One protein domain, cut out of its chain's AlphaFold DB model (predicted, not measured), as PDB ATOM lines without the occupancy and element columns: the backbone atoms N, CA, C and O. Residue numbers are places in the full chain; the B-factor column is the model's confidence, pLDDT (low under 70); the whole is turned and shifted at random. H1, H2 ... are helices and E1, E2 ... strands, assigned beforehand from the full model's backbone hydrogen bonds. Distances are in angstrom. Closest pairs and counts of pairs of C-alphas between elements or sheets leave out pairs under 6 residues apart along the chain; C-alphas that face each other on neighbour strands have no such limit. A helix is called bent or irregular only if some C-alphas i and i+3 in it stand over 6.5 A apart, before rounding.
ATOM      1  N   HIS A  29     -65.424   7.522 177.368       95.19
ATOM      2  CA  HIS A  29     -65.553   6.989 176.008       95.19
ATOM      3  C   HIS A  29     -64.214   6.405 175.552       95.19
ATOM      4  O   HIS A  29     -63.275   7.154 175.286       95.19
ATOM      5  N   MET A  30     -64.133   5.077 175.455       95.12
ATOM      6  CA  MET A  30     -62.912   4.374 175.059       95.12
ATOM      7  C   MET A  30     -62.928   4.026 173.569       95.12
ATOM      8  O   MET A  30     -63.986   3.798 172.971       95.12
ATOM      9  N   ARG A  31     -61.743   3.979 172.952       92.44
ATOM     10  CA  ARG A  31     -61.553   3.769 171.506       92.44
ATOM     11  C   ARG A  31     -61.768   2.316 171.086       92.44
ATOM     12  O   ARG A  31     -61.931   2.045 169.890       92.44
ATOM     13  N   SER A  32     -61.801   1.383 172.039       91.88
ATOM     14  CA  SER A  32     -62.077  -0.028 171.772       91.88
ATOM     15  C   SER A  32     -62.814  -0.767 172.903       91.88
ATOM     16  O   SER A  32     -62.613  -0.514 174.087       91.88
ATOM     17  N   ARG A  33     -63.607  -1.791 172.550       91.31
ATOM     18  CA  ARG A  33     -64.173  -2.763 173.511       91.31
ATOM     19  C   ARG A  33     -63.096  -3.508 174.297       91.31
ATOM     20  O   ARG A  33     -63.355  -3.990 175.396       91.31
ATOM     21  N   LEU A  34     -61.905  -3.651 173.713       90.81
ATOM     22  CA  LEU A  34     -60.775  -4.284 174.381       90.81
ATOM     23  C   LEU A  34     -60.250  -3.393 175.513       90.81
ATOM     24  O   LEU A  34     -60.008  -3.904 176.598       90.81
ATOM     25  N   GLU A  35     -60.162  -2.076 175.307       94.56
ATOM     26  CA  GLU A  35     -59.853  -1.123 176.385       94.56
ATOM     27  C   GLU A  35     -60.895  -1.195 177.502       94.56
ATOM     28  O   GLU A  35     -60.521  -1.339 178.661       94.56
ATOM     29  N   VAL A  36     -62.192  -1.209 177.168       94.56
ATOM     30  CA  VAL A  36     -63.258  -1.361 178.177       94.56
ATOM     31  C   VAL A  36     -63.125  -2.670 178.955       94.56
ATOM     32  O   VAL A  36     -63.330  -2.697 180.168       94.56
ATOM     33  N   ARG A  37     -62.762  -3.770 178.284       92.56
ATOM     34  CA  ARG A  37     -62.507  -5.057 178.945       92.56
ATOM     35  C   ARG A  37     -61.373  -4.941 179.966       92.56
ATOM     36  O   ARG A  37     -61.517  -5.459 181.069       92.56
ATOM     37  N   TYR A  38     -60.287  -4.256 179.621       93.81
ATOM     38  CA  TYR A  38     -59.167  -4.045 180.536       93.81
ATOM     39  C   TYR A  38     -59.502  -3.076 181.674       93.81
ATOM     40  O   TYR A  38     -59.147  -3.356 182.813       93.81
ATOM     41  N   ALA A  39     -60.273  -2.016 181.422       95.06
ATOM     42  CA  ALA A  39     -60.775  -1.136 182.478       95.06
ATOM     43  C   ALA A  39     -61.627  -1.901 183.506       95.06
ATOM     44  O   ALA A  39     -61.382  -1.812 184.706       95.06
ATOM     45  N   ARG A  40     -62.557  -2.748 183.034       93.88
ATOM     46  CA  ARG A  40     -63.343  -3.645 183.903       93.88
ATOM     47  C   ARG A  40     -62.451  -4.591 184.699       93.88
ATOM     48  O   ARG A  40     -62.722  -4.827 185.870       93.88
ATOM     49  N   PHE A  41     -61.413  -5.139 184.069       91.31
ATOM     50  CA  PHE A  41     -60.459  -6.011 184.746       91.31
ATOM     51  C   PHE A  41     -59.726  -5.271 185.877       91.31
ATOM     52  O   PHE A  41     -59.635  -5.804 186.979       91.31
ATOM     53  N   PHE A  42     -59.257  -4.040 185.648       93.25
ATOM     54  CA  PHE A  42     -58.606  -3.242 186.692       93.25
ATOM     55  C   PHE A  42     -59.558  -2.901 187.842       93.25
ATOM     56  O   PHE A  42     -59.178  -3.060 189.001       93.25
ATOM     57  N   ASP A  43     -60.809  -2.540 187.544       93.38
ATOM     58  CA  ASP A  43     -61.821  -2.277 188.574       93.38
ATOM     59  C   ASP A  43     -62.158  -3.521 189.406       93.38
ATOM     60  O   ASP A  43     -62.285  -3.427 190.626       93.38
ATOM     61  N   GLN A  44     -62.246  -4.697 188.774       89.81
ATOM     62  CA  GLN A  44     -62.449  -5.976 189.469       89.81
ATOM     63  C   GLN A  44     -61.317  -6.305 190.452       89.81
ATOM     64  O   GLN A  44     -61.557  -6.990 191.440       89.81
ATOM     65  N   HIS A  45     -60.104  -5.812 190.192       86.88
ATOM     66  CA  HIS A  45     -58.935  -5.989 191.058       86.88
ATOM     67  C   HIS A  45     -58.661  -4.755 191.930       86.88
ATOM     68  O   HIS A  45     -57.604  -4.668 192.551       86.88
ATOM     69  N   HIS A  46     -59.593  -3.797 191.981       91.31
ATOM     70  CA  HIS A  46     -59.463  -2.553 192.742       91.31
ATOM     71  C   HIS A  46     -58.172  -1.774 192.439       91.31
ATOM     72  O   HIS A  46     -57.597  -1.129 193.315       91.31
ATOM     73  N   MET A  47     -57.694  -1.841 191.197       93.38
ATOM     74  CA  MET A  47     -56.515  -1.104 190.757       93.38
ATOM     75  C   MET A  47     -56.936   0.279 190.276       93.38
ATOM     76  O   MET A  47     -57.719   0.389 189.338       93.38
ATOM     77  N   ALA A  48     -56.385   1.341 190.865       95.69
ATOM     78  CA  ALA A  48     -56.579   2.686 190.336       95.69
ATOM     79  C   ALA A  48     -55.989   2.794 188.919       95.69
ATOM     80  O   ALA A  48     -54.849   2.380 188.683       95.69
ATOM     81  N   TRP A  49     -56.746   3.380 187.990       97.06
ATOM     82  CA  TRP A  49     -56.322   3.603 186.610       97.06
ATOM     83  C   TRP A  49     -56.759   4.978 186.098       97.06
ATOM     84  O   TRP A  49     -57.792   5.515 186.492       97.06
ATOM     85  N   ALA A  50     -55.962   5.541 185.193       96.44
ATOM     86  CA  ALA A  50     -56.288   6.729 184.414       96.44
ATOM     87  C   ALA A  50     -56.260   6.369 182.926       96.44
ATOM     88  O   ALA A  50     -55.260   5.836 182.447       96.44
ATOM     89  N   TYR A  51     -57.350   6.641 182.209       96.75
ATOM     90  CA  TYR A  51     -57.449   6.424 180.764       96.75
ATOM     91  C   TYR A  51     -56.967   7.659 180.005       96.75
ATOM     92  O   TYR A  51     -57.382   8.764 180.348       96.75
ATOM     93  N   GLU A  52     -56.104   7.461 179.004       93.56
ATOM     94  CA  GLU A  52     -55.509   8.530 178.180       93.56
ATOM     95  C   GLU A  52     -55.154   9.801 178.983       93.56
ATOM     96  O   GLU A  52     -55.643  10.885 178.660       93.56
ATOM     97  N   PRO A  53     -54.330   9.702 180.051       89.00
ATOM     98  CA  PRO A  53     -54.002  10.850 180.887       89.00
ATOM     99  C   PRO A  53     -53.318  11.939 180.050       89.00
ATOM    100  O   PRO A  53     -52.193  11.769 179.569       89.00
ATOM    101  N   GLU A  54     -54.010  13.064 179.864       82.38
ATOM    102  CA  GLU A  54     -53.485  14.205 179.115       82.38
ATOM    103  C   GLU A  54     -52.179  14.718 179.737       82.38
ATOM    104  O   GLU A  54     -52.011  14.751 180.955       82.38
ATOM    105  N   GLY A  55     -51.234  15.142 178.891       71.00
ATOM    106  CA  GLY A  55     -49.961  15.696 179.365       71.00
ATOM    107  C   GLY A  55     -49.029  14.666 180.006       71.00
ATOM    108  O   GLY A  55     -48.137  15.038 180.766       71.00
ATOM    109  N   PHE A  56     -49.203  13.376 179.718       75.06
ATOM    110  CA  PHE A  56     -48.282  12.361 180.202       75.06
ATOM    111  C   PHE A  56     -46.898  12.537 179.543       75.06
ATOM    112  O   PHE A  56     -46.726  12.527 178.316       75.06
ATOM    113  N   HIS A  57     -45.906  12.804 180.394       75.94
ATOM    114  CA  HIS A  57     -44.553  13.197 180.015       75.94
ATOM    115  C   HIS A  57     -43.540  12.290 180.700       75.94
ATOM    116  O   HIS A  57     -43.451  12.269 181.926       75.94
ATOM    117  N   ILE A  58     -42.731  11.585 179.910       71.25
ATOM    118  CA  ILE A  58     -41.640  10.753 180.421       71.25
ATOM    119  C   ILE A  58     -40.353  11.161 179.721       71.25
ATOM    120  O   ILE A  58     -40.230  11.014 178.511       71.25
ATOM    121  N   LEU A  59     -39.392  11.688 180.489       64.75
ATOM    122  CA  LEU A  59     -38.085  12.137 179.985       64.75
ATOM    123  C   LEU A  59     -38.173  13.055 178.748       64.75
ATOM    124  O   LEU A  59     -37.397  12.932 177.809       64.75
ATOM    125  N   GLY A  60     -39.134  13.983 178.745       63.75
ATOM    126  CA  GLY A  60     -39.348  14.918 177.633       63.75
ATOM    127  C   GLY A  60     -40.170  14.349 176.473       63.75
ATOM    128  O   GLY A  60     -40.627  15.115 175.627       63.75
ATOM    129  N   VAL A  61     -40.455  13.045 176.470       64.44
ATOM    130  CA  VAL A  61     -41.357  12.417 175.503       64.44
ATOM    131  C   VAL A  61     -42.795  12.668 175.943       64.44
ATOM    132  O   VAL A  61     -43.223  12.231 177.014       64.44
ATOM    133  N   ARG A  62     -43.555  13.397 175.117       75.75
ATOM    134  CA  ARG A  62     -45.014  13.458 175.249       75.75
ATOM    135  C   ARG A  62     -45.581  12.157 174.706       75.75
ATOM    136  O   ARG A  62     -45.410  11.862 173.526       75.75
ATOM    137  N   TYR A  63     -46.252  11.398 175.552       80.25
ATOM    138  CA  TYR A  63     -46.822  10.116 175.174       80.25
ATOM    139  C   TYR A  63     -48.217  10.007 175.766       80.25
ATOM    140  O   TYR A  63     -48.399  10.369 176.916       80.25
ATOM    141  N   LEU A  64     -49.196   9.532 175.001       88.38
ATOM    142  CA  LEU A  64     -50.559   9.345 175.495       88.38
ATOM    143  C   LEU A  64     -50.808   7.840 175.648       88.38
ATOM    144  O   LEU A  64     -51.116   7.193 174.644       88.38
ATOM    145  N   PRO A  65     -50.613   7.271 176.851       91.69
ATOM    146  CA  PRO A  65     -50.841   5.850 177.059       91.69
ATOM    147  C   PRO A  65     -52.333   5.533 177.054       91.69
ATOM    148  O   PRO A  65     -53.138   6.380 177.435       91.69
ATOM    149  N   HIS A  66     -52.711   4.304 176.694       94.62
ATOM    150  CA  HIS A  66     -54.112   3.884 176.835       94.62
ATOM    151  C   HIS A  66     -54.547   3.906 178.306       94.62
ATOM    152  O   HIS A  66     -55.586   4.477 178.629       94.62
ATOM    153  N   PHE A  67     -53.724   3.345 179.201       96.56
ATOM    154  CA  PHE A  67     -53.929   3.435 180.645       96.56
ATOM    155  C   PHE A  67     -52.628   3.712 181.397       96.56
ATOM    156  O   PHE A  67     -51.550   3.249 181.015       96.56
ATOM    157  N   TYR A  68     -52.753   4.403 182.525       96.06
ATOM    158  CA  TYR A  68     -51.715   4.510 183.543       96.06
ATOM    159  C   TYR A  68     -52.252   4.048 184.900       96.06
ATOM    160  O   TYR A  68     -53.330   4.468 185.317       96.06
ATOM    161  N   LEU A  69     -51.493   3.194 185.583       95.94
ATOM    162  CA  LEU A  69     -51.789   2.647 186.905       95.94
ATOM    163  C   LEU A  69     -50.871   3.333 187.931       95.94
ATOM    164  O   LEU A  69     -49.726   2.897 188.113       95.94
ATOM    165  N   PRO A  70     -51.319   4.427 188.577       93.56
ATOM    166  CA  PRO A  70     -50.450   5.283 189.381       93.56
ATOM    167  C   PRO A  70     -49.878   4.585 190.614       93.56
ATOM    168  O   PRO A  70     -48.733   4.830 190.969       93.56
ATOM    169  N   GLU A  71     -50.622   3.684 191.254       92.44
ATOM    170  CA  GLU A  71     -50.172   3.052 192.504       92.44
ATOM    171  C   GLU A  71     -49.012   2.069 192.339       92.44
ATOM    172  O   GLU A  71     -48.353   1.717 193.319       92.44
ATOM    173  N   VAL A  72     -48.797   1.599 191.112       90.56
ATOM    174  CA  VAL A  72     -47.776   0.605 190.767       90.56
ATOM    175  C   VAL A  72     -46.862   1.064 189.640       90.56
ATOM    176  O   VAL A  72     -46.088   0.260 189.130       90.56
ATOM    177  N   HIS A  73     -46.941   2.349 189.281       91.50
ATOM    178  CA  HIS A  73     -46.139   2.997 188.247       91.50
ATOM    179  C   HIS A  73     -46.079   2.185 186.947       91.50
ATOM    180  O   HIS A  73     -45.002   1.879 186.440       91.50
ATOM    181  N   THR A  74     -47.245   1.841 186.398       92.50
ATOM    182  CA  THR A  74     -47.326   0.997 185.199       92.50
ATOM    183  C   THR A  74     -48.134   1.670 184.101       92.50
ATOM    184  O   THR A  74     -49.277   2.066 184.309       92.50
ATOM    185  N   ILE A  75     -47.556   1.756 182.909       93.75
ATOM    186  CA  ILE A  75     -48.256   2.052 181.662       93.75
ATOM    187  C   ILE A  75     -48.814   0.752 181.103       93.75
ATOM    188  O   ILE A  75     -48.094  -0.246 181.025       93.75
ATOM    189  N   VAL A  76     -50.070   0.776 180.663       94.19
ATOM    190  CA  VAL A  76     -50.678  -0.345 179.949       94.19
ATOM    191  C   VAL A  76     -51.101   0.093 178.553       94.19
ATOM    192  O   VAL A  76     -51.912   1.003 178.380       94.19
ATOM    193  N   GLU A  77     -50.563  -0.600 177.557       93.25
ATOM    194  CA  GLU A  77     -50.874  -0.441 176.144       93.25
ATOM    195  C   GLU A  77     -51.795  -1.557 175.676       93.25
ATOM    196  O   GLU A  77     -51.407  -2.720 175.655       93.25
ATOM    197  N   VAL A  78     -53.019  -1.224 175.274       91.94
ATOM    198  CA  VAL A  78     -53.982  -2.219 174.798       91.94
ATOM    199  C   VAL A  78     -53.831  -2.400 173.293       91.94
ATOM    200  O   VAL A  78     -54.113  -1.484 172.519       91.94
ATOM    201  N   LYS A  79     -53.386  -3.582 172.851       86.12
ATOM    202  CA  LYS A  79     -53.109  -3.853 171.431       86.12
ATOM    203  C   LYS A  79     -53.567  -5.234 171.002       86.12
ATOM    204  O   LYS A  79     -53.140  -6.243 171.542       86.12
ATOM    205  N   GLY A  80     -54.390  -5.262 169.952       77.75
ATOM    206  CA  GLY A  80     -54.800  -6.495 169.279       77.75
ATOM    207  C   GLY A  80     -53.693  -7.127 168.446       77.75
ATOM    208  O   GLY A  80     -53.413  -8.317 168.545       77.75
ATOM    209  N   VAL A  81     -53.081  -6.307 167.598       76.19
ATOM    210  CA  VAL A  81     -51.975  -6.672 166.717       76.19
ATOM    211  C   VAL A  81     -51.010  -5.498 166.737       76.19
ATOM    212  O   VAL A  81     -51.436  -4.368 166.506       76.19
ATOM    213  N   LEU A  82     -49.733  -5.765 167.001       75.50
ATOM    214  CA  LEU A  82     -48.682  -4.761 166.885       75.50
ATOM    215  C   LEU A  82     -48.368  -4.514 165.410       75.50
ATOM    216  O   LEU A  82     -48.001  -5.438 164.682       75.50
ATOM    217  N   ASP A  83     -48.508  -3.267 164.974       71.94
ATOM    218  CA  ASP A  83     -48.020  -2.826 163.674       71.94
ATOM    219  C   ASP A  83     -46.672  -2.085 163.809       71.94
ATOM    220  O   ASP A  83     -46.255  -1.748 164.920       71.94
ATOM    221  N   PRO A  84     -45.951  -1.834 162.702       70.50
ATOM    222  CA  PRO A  84     -44.648  -1.168 162.755       70.50
ATOM    223  C   PRO A  84     -44.662   0.222 163.413       70.50
ATOM    224  O   PRO A  84     -43.651   0.638 163.974       70.50
ATOM    225  N   ILE A  85     -45.790   0.939 163.369       71.25
ATOM    226  CA  ILE A  85     -45.924   2.267 163.984       71.25
ATOM    227  C   ILE A  85     -46.023   2.118 165.503       71.25
ATOM    228  O   ILE A  85     -45.356   2.841 166.242       71.25
ATOM    229  N   ASP A  86     -46.833   1.173 165.976       76.12
ATOM    230  CA  ASP A  86     -46.950   0.863 167.403       76.12
ATOM    231  C   ASP A  86     -45.614   0.405 167.986       76.12
ATOM    232  O   ASP A  86     -45.212   0.823 169.070       76.12
ATOM    233  N   VAL A  87     -44.889  -0.399 167.218       72.81
ATOM    234  CA  VAL A  87     -43.556  -0.871 167.562       72.81
ATOM    235  C   VAL A  87     -42.559   0.285 167.715       72.81
ATOM    236  O   VAL A  87     -41.856   0.345 168.720       72.81
ATOM    237  N   ALA A  88     -42.532   1.237 166.777       70.88
ATOM    238  CA  ALA A  88     -41.668   2.416 166.876       70.88
ATOM    239  C   ALA A  88     -42.001   3.279 168.107       70.88
ATOM    240  O   ALA A  88     -41.105   3.740 168.813       70.88
ATOM    241  N   LYS A  89     -43.292   3.444 168.422       76.19
ATOM    242  CA  LYS A  89     -43.735   4.159 169.629       76.19
ATOM    243  C   LYS A  89     -43.260   3.479 170.910       76.19
ATOM    244  O   LYS A  89     -42.736   4.146 171.799       76.19
ATOM    245  N   LEU A  90     -43.413   2.158 170.997       78.50
ATOM    246  CA  LEU A  90     -42.942   1.376 172.140       78.50
ATOM    247  C   LEU A  90     -41.416   1.438 172.271       78.50
ATOM    248  O   LEU A  90     -40.911   1.543 173.385       78.50
ATOM    249  N   ALA A  91     -40.688   1.435 171.152       74.50
ATOM    250  CA  ALA A  91     -39.232   1.547 171.149       74.50
ATOM    251  C   ALA A  91     -38.736   2.853 171.794       74.50
ATOM    252  O   ALA A  91     -37.743   2.837 172.516       74.50
ATOM    253  N   ALA A  92     -39.454   3.958 171.582       74.19
ATOM    254  CA  ALA A  92     -39.171   5.240 172.224       74.19
ATOM    255  C   ALA A  92     -39.617   5.278 173.697       74.19
ATOM    256  O   ALA A  92     -38.896   5.772 174.563       74.19
ATOM    257  N   LEU A  93     -40.809   4.752 173.992       81.88
ATOM    258  CA  LEU A  93     -41.409   4.820 175.324       81.88
ATOM    259  C   LEU A  93     -40.680   3.954 176.353       81.88
ATOM    260  O   LEU A  93     -40.427   4.401 177.468       81.88
ATOM    261  N   VAL A  94     -40.401   2.695 176.009       82.31
ATOM    262  CA  VAL A  94     -39.993   1.664 176.973       82.31
ATOM    263  C   VAL A  94     -38.686   2.019 177.697       82.31
ATOM    264  O   VAL A  94     -38.683   1.971 178.928       82.31
ATOM    265  N   PRO A  95     -37.600   2.445 177.017       77.31
ATOM    266  CA  PRO A  95     -36.382   2.875 177.703       77.31
ATOM    267  C   PRO A  95     -36.621   4.104 178.580       77.31
ATOM    268  O   PRO A  95     -36.099   4.192 179.693       77.31
ATOM    269  N   ALA A  96     -37.430   5.051 178.096       79.75
ATOM    270  CA  ALA A  96     -37.707   6.280 178.818       79.75
ATOM    271  C   ALA A  96     -38.485   6.012 180.118       79.75
ATOM    272  O   ALA A  96     -38.138   6.543 181.175       79.75
ATOM    273  N   ALA A  97     -39.497   5.143 180.046       84.06
ATOM    274  CA  ALA A  97     -40.300   4.706 181.181       84.06
ATOM    275  C   ALA A  97     -39.452   3.920 182.189       84.06
ATOM    276  O   ALA A  97     -39.433   4.262 183.374       84.06
ATOM    277  N   ALA A  98     -38.659   2.954 181.714       81.94
ATOM    278  CA  ALA A  98     -37.801   2.133 182.563       81.94
ATOM    279  C   ALA A  98     -36.806   2.976 183.382       81.94
ATOM    280  O   ALA A  98     -36.641   2.749 184.581       81.94
ATOM    281  N   ARG A  99     -36.206   4.015 182.782       80.38
ATOM    282  CA  ARG A  99     -35.303   4.952 183.481       80.38
ATOM    283  C   ARG A  99     -35.972   5.757 184.598       80.38
ATOM    284  O   ARG A  99     -35.274   6.261 185.471       80.38
ATOM    285  N   GLN A 100     -37.295   5.894 184.562       81.56
ATOM    286  CA  GLN A 100     -38.096   6.542 185.605       81.56
ATOM    287  C   GLN A 100     -38.709   5.531 186.587       81.56
ATOM    288  O   GLN A 100     -39.514   5.908 187.434       81.56
ATOM    289  N   GLY A 101     -38.350   4.247 186.484       83.69
ATOM    290  CA  GLY A 101     -38.949   3.188 187.296       83.69
ATOM    291  C   GLY A 101     -40.418   2.921 186.956       83.69
ATOM    292  O   GLY A 101     -41.149   2.422 187.807       83.69
ATOM    293  N   VAL A 102     -40.847   3.265 185.738       87.81
ATOM    294  CA  VAL A 102     -42.199   3.016 185.227       87.81
ATOM    295  C   VAL A 102     -42.172   1.770 184.344       87.81
ATOM    296  O   VAL A 102     -41.389   1.692 183.397       87.81
ATOM    297  N   LEU A 103     -43.027   0.793 184.647       88.12
ATOM    298  CA  LEU A 103     -43.188  -0.407 183.827       88.12
ATOM    299  C   LEU A 103     -44.075  -0.127 182.615       88.12
ATOM    300  O   LEU A 103     -45.023   0.650 182.702       88.12
ATOM    301  N   THR A 104     -43.821  -0.831 181.514       89.12
ATOM    302  CA  THR A 104     -44.692  -0.825 180.332       89.12
ATOM    303  C   THR A 104     -45.201  -2.237 180.073       89.12
ATOM    304  O   THR A 104     -44.412  -3.160 179.872       89.12
ATOM    305  N   ILE A 105     -46.521  -2.401 180.072       88.88
ATOM    306  CA  ILE A 105     -47.218  -3.667 179.837       88.88
ATOM    307  C   ILE A 105     -48.021  -3.573 178.545       88.88
ATOM    308  O   ILE A 105     -48.781  -2.629 178.346       88.88
ATOM    309  N   LEU A 106     -47.902  -4.586 177.693       88.81
ATOM    310  CA  LEU A 106     -48.798  -4.796 176.566       88.81
ATOM    311  C   LEU A 106     -49.955  -5.699 176.996       88.81
ATOM    312  O   LEU A 106     -49.741  -6.834 177.415       88.81
ATOM    313  N   ALA A 107     -51.174  -5.193 176.881       89.25
ATOM    314  CA  ALA A 107     -52.416  -5.894 177.148       89.25
ATOM    315  C   ALA A 107     -53.018  -6.390 175.822       89.25
ATOM    316  O   ALA A 107     -53.444  -5.601 174.972       89.25
ATOM    317  N   GLU A 108     -53.034  -7.707 175.631       85.31
ATOM    318  CA  GLU A 108     -53.394  -8.359 174.367       85.31
ATOM    319  C   GLU A 108     -54.800  -8.992 174.432       85.31
ATOM    320  O   GLU A 108     -55.311  -9.277 175.516       85.31
ATOM    321  N   PRO A 109     -55.486  -9.243 173.305       82.56
ATOM    322  CA  PRO A 109     -56.716 -10.021 173.306       82.56
ATOM    323  C   PRO A 109     -56.479 -11.422 173.870       82.56
ATOM    324  O   PRO A 109     -55.510 -12.094 173.525       82.56
ATOM    325  N   GLY A 110     -57.415 -11.899 174.682       73.62
ATOM    326  CA  GLY A 110     -57.373 -13.248 175.223       73.62
ATOM    327  C   GLY A 110     -58.461 -13.474 176.262       73.62
ATOM    328  O   GLY A 110     -58.930 -12.531 176.903       73.62
ATOM    329  N   GLU A 111     -58.859 -14.735 176.402       66.31
ATOM    330  CA  GLU A 111     -59.568 -15.243 177.575       66.31
ATOM    331  C   GLU A 111     -58.811 -16.484 178.079       66.31
ATOM    332  O   GLU A 111     -58.710 -17.464 177.334       66.31
ATOM    333  N   PRO A 112     -58.226 -16.445 179.292       69.94
ATOM    334  CA  PRO A 112     -58.134 -15.283 180.194       69.94
ATOM    335  C   PRO A 112     -57.278 -14.136 179.619       69.94
ATOM    336  O   PRO A 112     -56.620 -14.299 178.587       69.94
ATOM    337  N   VAL A 113     -57.332 -12.964 180.269       74.81
ATOM    338  CA  VAL A 113     -56.565 -11.767 179.872       74.81
ATOM    339  C   VAL A 113     -55.071 -12.073 179.740       74.81
ATOM    340  O   VAL A 113     -54.546 -12.947 180.431       74.81
ATOM    341  N   ARG A 114     -54.384 -11.358 178.843       78.50
ATOM    342  CA  ARG A 114     -52.968 -11.580 178.531       78.50
ATOM    343  C   ARG A 114     -52.176 -10.295 178.671       78.50
ATOM    344  O   ARG A 114     -52.532  -9.275 178.082       78.50
ATOM    345  N   PHE A 115     -51.075 -10.387 179.401       83.12
ATOM    346  CA  PHE A 115     -50.139  -9.294 179.605       83.12
ATOM    347  C   PHE A 115     -48.746  -9.724 179.162       83.12
ATOM    348  O   PHE A 115     -48.312 -10.834 179.462       83.12
ATOM    349  N   ARG A 116     -48.024  -8.834 178.487       81.56
ATOM    350  CA  ARG A 116     -46.607  -9.019 178.157       81.56
ATOM    351  C   ARG A 116     -45.815  -7.846 178.692       81.56
ATOM    352  O   ARG A 116     -46.172  -6.692 178.449       81.56
ATOM    353  N   LEU A 117     -44.750  -8.140 179.428       82.12
ATOM    354  CA  LEU A 117     -43.856  -7.106 179.925       82.12
ATOM    355  C   LEU A 117     -42.975  -6.607 178.779       82.12
ATOM    356  O   LEU A 117     -42.353  -7.397 178.073       82.12
ATOM    357  N   CYS A 118     -42.904  -5.292 178.598       81.31
ATOM    358  CA  CYS A 118     -41.984  -4.673 177.654       81.31
ATOM    359  C   CYS A 118     -40.738  -4.193 178.401       81.31
ATOM    360  O   CYS A 118     -40.804  -3.227 179.162       81.31
ATOM    361  N   ARG A 119     -39.594  -4.843 178.157       75.25
ATOM    362  CA  ARG A 119     -38.286  -4.377 178.638       75.25
ATOM    363  C   ARG A 119     -37.465  -3.740 177.523       75.25
ATOM    364  O   ARG A 119     -37.545  -4.203 176.379       75.25
ATOM    365  N   PRO A 120     -36.672  -2.701 177.836       73.62
ATOM    366  CA  PRO A 120     -35.685  -2.218 176.892       73.62
ATOM    367  C   PRO A 120     -34.607  -3.294 176.716       73.62
ATOM    368  O   PRO A 120     -34.258  -3.999 177.662       73.62
ATOM    369  N   THR A 121     -34.096  -3.443 175.499       69.44
ATOM    370  CA  THR A 121     -32.895  -4.254 175.272       69.44
ATOM    371  C   THR A 121     -31.651  -3.473 175.675       69.44
ATOM    372  O   THR A 121     -31.705  -2.240 175.682       69.44
ATOM    373  N   PRO A 122     -30.510  -4.138 175.928       69.56
ATOM    374  CA  PRO A 122     -29.237  -3.445 176.120       69.56
ATOM    375  C   PRO A 122     -28.917  -2.448 174.990       69.56
ATOM    376  O   PRO A 122     -28.404  -1.358 175.238       69.56
ATOM    377  N   GLU A 123     -29.275  -2.776 173.746       66.56
ATOM    378  CA  GLU A 123     -29.120  -1.886 172.592       66.56
ATOM    379  C   GLU A 123     -30.050  -0.670 172.688       66.56
ATOM    380  O   GLU A 123     -29.602   0.457 172.480       66.56
ATOM    381  N   MET A 124     -31.323  -0.863 173.048       66.00
ATOM    382  CA  MET A 124     -32.274   0.238 173.247       66.00
ATOM    383  C   MET A 124     -31.843   1.163 174.390       66.00
ATOM    384  O   MET A 124     -31.971   2.381 174.276       66.00
ATOM    385  N   GLU A 125     -31.306   0.605 175.477       65.88
ATOM    386  CA  GLU A 125     -30.741   1.379 176.585       65.88
ATOM    387  C   GLU A 125     -29.532   2.202 176.130       65.88
ATOM    388  O   GLU A 125     -29.465   3.399 176.415       65.88
ATOM    389  N   SER A 126     -28.611   1.592 175.376       64.50
ATOM    390  CA  SER A 126     -27.441   2.277 174.817       64.50
ATOM    391  C   SER A 126     -27.846   3.424 173.892       64.50
ATOM    392  O   SER A 126     -27.269   4.507 173.965       64.50
ATOM    393  N   ILE A 127     -28.843   3.202 173.036       62.59
ATOM    394  CA  ILE A 127     -29.302   4.201 172.072       62.59
ATOM    395  C   ILE A 127     -30.009   5.368 172.772       62.59
ATOM    396  O   ILE A 127     -29.706   6.524 172.479       62.59
ATOM    397  N   ALA A 128     -30.884   5.084 173.745       58.19
ATOM    398  CA  ALA A 128     -31.562   6.110 174.540       58.19
ATOM    399  C   ALA A 128     -30.585   7.000 175.333       58.19
ATOM    400  O   ALA A 128     -30.911   8.141 175.657       58.19
ATOM    401  N   VAL A 129     -29.390   6.492 175.660       56.75
ATOM    402  CA  VAL A 129     -28.307   7.276 176.274       56.75
ATOM    403  C   VAL A 129     -27.577   8.143 175.245       56.75
ATOM    404  O   VAL A 129     -27.210   9.272 175.567       56.75
ATOM    405  N   SER A 130     -27.347   7.636 174.030       55.38
ATOM    406  CA  SER A 130     -26.544   8.325 173.012       55.38
ATOM    407  C   SER A 130     -27.308   9.351 172.171       55.38
ATOM    408  O   SER A 130     -26.693  10.303 171.700       55.38
ATOM    409  N   ASP A 131     -28.615   9.174 171.970       57.59
ATOM    410  CA  ASP A 131     -29.434  10.072 171.150       57.59
ATOM    411  C   ASP A 131     -30.885  10.143 171.673       57.59
ATOM    412  O   ASP A 131     -31.718   9.296 171.343       57.59
ATOM    413  N   PRO A 132     -31.232  11.166 172.478       51.28
ATOM    414  CA  PRO A 132     -32.600  11.383 172.949       51.28
ATOM    415  C   PRO A 132     -33.613  11.652 171.821       51.28
ATOM    416  O   PRO A 132     -34.811  11.468 172.036       51.28
ATOM    417  N   ALA A 133     -33.156  12.073 170.633       49.09
ATOM    418  CA  ALA A 133     -33.984  12.300 169.447       49.09
ATOM    419  C   ALA A 133     -34.160  11.032 168.590       49.09
ATOM    420  O   ALA A 133     -34.916  11.047 167.621       49.09
ATOM    421  N   TYR A 134     -33.549   9.901 168.972       53.03
ATOM    422  CA  TYR A 134     -33.724   8.604 168.304       53.03
ATOM    423  C   TYR A 134     -35.197   8.166 168.219       53.03
ATOM    424  O   TYR A 134     -35.598   7.490 167.273       53.03
ATOM    425  N   ALA A 135     -36.030   8.627 169.160       46.47
ATOM    426  CA  ALA A 135     -37.482   8.464 169.130       46.47
ATOM    427  C   ALA A 135     -38.159   9.066 167.877       46.47
ATOM    428  O   ALA A 135     -39.233   8.608 167.490       46.47
ATOM    429  N   GLU A 136     -37.555  10.074 167.240       42.47
ATOM    430  CA  GLU A 136     -38.120  10.784 166.084       42.47
ATOM    431  C   GLU A 136     -37.714  10.171 164.729       42.47
ATOM    432  O   GLU A 136     -38.367  10.443 163.722       42.47
ATOM    433  N   VAL A 137     -36.674   9.321 164.677       44.19
ATOM    434  CA  VAL A 137     -36.006   8.919 163.415       44.19
ATOM    435  C   VAL A 137     -36.165   7.427 163.071       44.19
ATOM    436  O   VAL A 137     -35.608   6.967 162.078       44.19
ATOM    437  N   CYS A 138     -36.942   6.630 163.814       43.66
ATOM    438  CA  CYS A 138     -37.070   5.193 163.521       43.66
ATOM    439  C   CYS A 138     -37.746   4.895 162.162       43.66
ATOM    440  O   CYS A 138     -38.956   4.689 162.061       43.66
ATOM    441  N   SER A 139     -36.929   4.786 161.111       35.25
ATOM    442  CA  SER A 139     -37.251   4.193 159.820       35.25
ATOM    443  C   SER A 139     -36.962   2.685 159.836       35.25
ATOM    444  O   SER A 139     -35.817   2.251 159.780       35.25
ATOM    445  N   TRP A 140     -38.033   1.895 159.893       38.19
ATOM    446  CA  TRP A 140     -38.233   0.625 159.174       38.19
ATOM    447  C   TRP A 140     -37.268  -0.572 159.297       38.19
ATOM    448  O   TRP A 140     -37.446  -1.518 158.538       38.19
ATOM    449  N   GLU A 141     -36.384  -0.666 160.291       37.00
ATOM    450  CA  GLU A 141     -35.847  -1.978 160.722       37.00
ATOM    451  C   GLU A 141     -35.786  -2.125 162.250       37.00
ATOM    452  O   GLU A 141     -34.789  -2.552 162.829       37.00
ATOM    453  N   PHE A 142     -36.897  -1.838 162.936       36.47
ATOM    454  CA  PHE A 142     -37.089  -2.399 164.272       36.47
ATOM    455  C   PHE A 142     -37.424  -3.886 164.132       36.47
ATOM    456  O   PHE A 142     -38.554  -4.270 163.817       36.47
ATOM    457  N   ARG A 143     -36.425  -4.740 164.351       39.81
ATOM    458  CA  ARG A 143     -36.661  -6.141 164.695       39.81
ATOM    459  C   ARG A 143     -36.892  -6.161 166.203       39.81
ATOM    460  O   ARG A 143     -35.994  -5.718 166.913       39.81
ATOM    461  N   PRO A 144     -38.058  -6.601 166.706       38.56
ATOM    462  CA  PRO A 144     -38.309  -6.648 168.138       38.56
ATOM    463  C   PRO A 144     -37.306  -7.606 168.771       38.56
ATOM    464  O   PRO A 144     -37.469  -8.819 168.727       38.56
ATOM    465  N   GLN A 145     -36.228  -7.041 169.298       40.03
ATOM    466  CA  GLN A 145     -35.396  -7.694 170.290       40.03
ATOM    467  C   GLN A 145     -35.759  -7.218 171.689       40.03
ATOM    468  O   GLN A 145     -35.145  -7.706 172.626       40.03
ATOM    469  N   CYS A 146     -36.764  -6.336 171.867       38.12
ATOM    470  CA  CYS A 146     -37.421  -6.222 173.167       38.12
ATOM    471  C   CYS A 146     -37.785  -7.642 173.595       38.12
ATOM    472  O   CYS A 146     -38.332  -8.401 172.794       38.12
ATOM    473  N   ASP A 147     -37.369  -8.036 174.794       39.00
ATOM    474  CA  ASP A 147     -37.521  -9.402 175.275       39.00
ATOM    475  C   ASP A 147     -39.001  -9.662 175.570       39.00
ATOM    476  O   ASP A 147     -39.455  -9.648 176.709       39.00
ATOM    477  N   VAL A 148     -39.800  -9.832 174.515       44.75
ATOM    478  CA  VAL A 148     -41.232 -10.120 174.606       44.75
ATOM    479  C   VAL A 148     -41.461 -11.592 175.000       44.75
ATOM    480  O   VAL A 148     -42.552 -12.124 174.784       44.75
ATOM    481  N   SER A 149     -40.433 -12.281 175.512       41.44
ATOM    482  CA  SER A 149     -40.445 -13.717 175.806       41.44
ATOM    483  C   SER A 149     -41.129 -14.071 177.126       41.44
ATOM    484  O   SER A 149     -41.540 -15.218 177.297       41.44
ATOM    485  N   SER A 150     -41.305 -13.110 178.036       54.38
ATOM    486  CA  SER A 150     -41.923 -13.344 179.337       54.38
ATOM    487  C   SER A 150     -43.361 -12.825 179.363       54.38
ATOM    488  O   SER A 150     -43.591 -11.611 179.397       54.38
ATOM    489  N   ASP A 151     -44.332 -13.741 179.378       67.62
ATOM    490  CA  ASP A 151     -45.680 -13.421 179.852       67.62
ATOM    491  C   ASP A 151     -45.560 -12.698 181.206       67.62
ATOM    492  O   ASP A 151     -44.797 -13.114 182.084       67.62
ATOM    493  N   ALA A 152     -46.276 -11.585 181.357       77.31
ATOM    494  CA  ALA A 152     -46.365 -10.888 182.629       77.31
ATOM    495  C   ALA A 152     -47.504 -11.495 183.450       77.31
ATOM    496  O   ALA A 152     -48.598 -11.737 182.935       77.31
ATOM    497  N   ALA A 153     -47.254 -11.717 184.736       77.56
ATOM    498  CA  ALA A 153     -48.273 -12.122 185.690       77.56
ATOM    499  C   ALA A 153     -48.690 -10.919 186.536       77.56
ATOM    500  O   ALA A 153     -47.860 -10.071 186.878       77.56
TER     501      ALA A 153
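What this domain is: This is residues 29 to 153 of the 209 residues of an uncharacterized protein of Actinobacteria bacterium (UniProt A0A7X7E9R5). A strongly twisted sheet of five strands is sandwiched between two helices, H1 over one face and H2 over the other, and H3 and H4 pack on H2 at the end far from H1. The stretch of residues 138 to 150 runs back from H4 to the sheet's edge strand E5. The printed part has 125 residues, with H1 E1 E2 H2 E3 E4 H3 H4 E5 along the chain, and its class is mixed, helices and strands. The sheet's order is E1 E2 E3 E4 E5, mixed: E2 and E3 are parallel, the other neighbours antiparallel. The whole is compact, with a radius of gyration of the C-alphas of 14.2 A, and elongated, spanning 42 by 27 by 24 A.

How they stand to each other: H1, residues 33 to 44, is on the sheet at a height of 9.1 A and runs along E2, residues 74 to 78, at 25 degrees on the local plane; their closest C-alphas, of Glu 35 and Val 78, are 6.2 A apart. E1, residues 67 to 69, forms a hairpin with E2, with N 69 and O 74 at 2.8 A. E2, H2, residues 84 to 99, and E3, residues 103 to 108, form a strand-helix-strand unit, two parallel neighbour strands with a helix between, and its crossover is right-handed. N 75 and O 103 are 2.8 A apart across E2 and E3. H2 is on the opposite face from H1, at a height of 9.1 A, along E3 at 6 degrees on the local plane; their closest C-alphas, of Val 94 and Thr 104, are 6.3 A apart. E3 and E4, residues 114 to 118, form a hairpin, with N 106 and O 116 at 2.8 A. H3, residues 122 to 130, touches residues 91 to 96 of H2, about perpendicular at 77 degrees, closest at the C-alphas of Pro 95 and Glu 125, 5.9 A. H4, residues 134 to 137, touches residues 88 to 92 of H2, closest at the C-alphas of Ala 92 and Ala 135, 4.8 A. In E5, residues 151 to 153, N 152 is 2.9 A from O 115 of E4. Every O i to N i+4 pair is within hydrogen-bond range in H1 and H3, 10 of 12 are in H2, and H4 is too short for one.

Where its parts are: H1 begins at C-alpha 33 (-64.173, -2.763, 173.511) and is 16.4 A long. E1 measures 6.7 A, E2 12.8 A, E3 16.0 A and E4 13.0 A. H2 is 23.5 A long and only just irregular: C-alphas 92 and 95 are 6.6 A apart. H3 measures 12.5 A and H4 5.4 A. E5, 6.5 A, ends at C-alpha 153 (-48.273, -12.122, 185.690).

The domain as a whole: The C-alphas farthest apart, of Gln 44 and Ser 130, are 42.0 A apart. The printed part has no cut; the links H1 to E1 and H4 to E5 are long. Mean pLDDT of the printed part is 76.0, and residues 59 to 61, 111 to 112 and 121 to 151 are under 70.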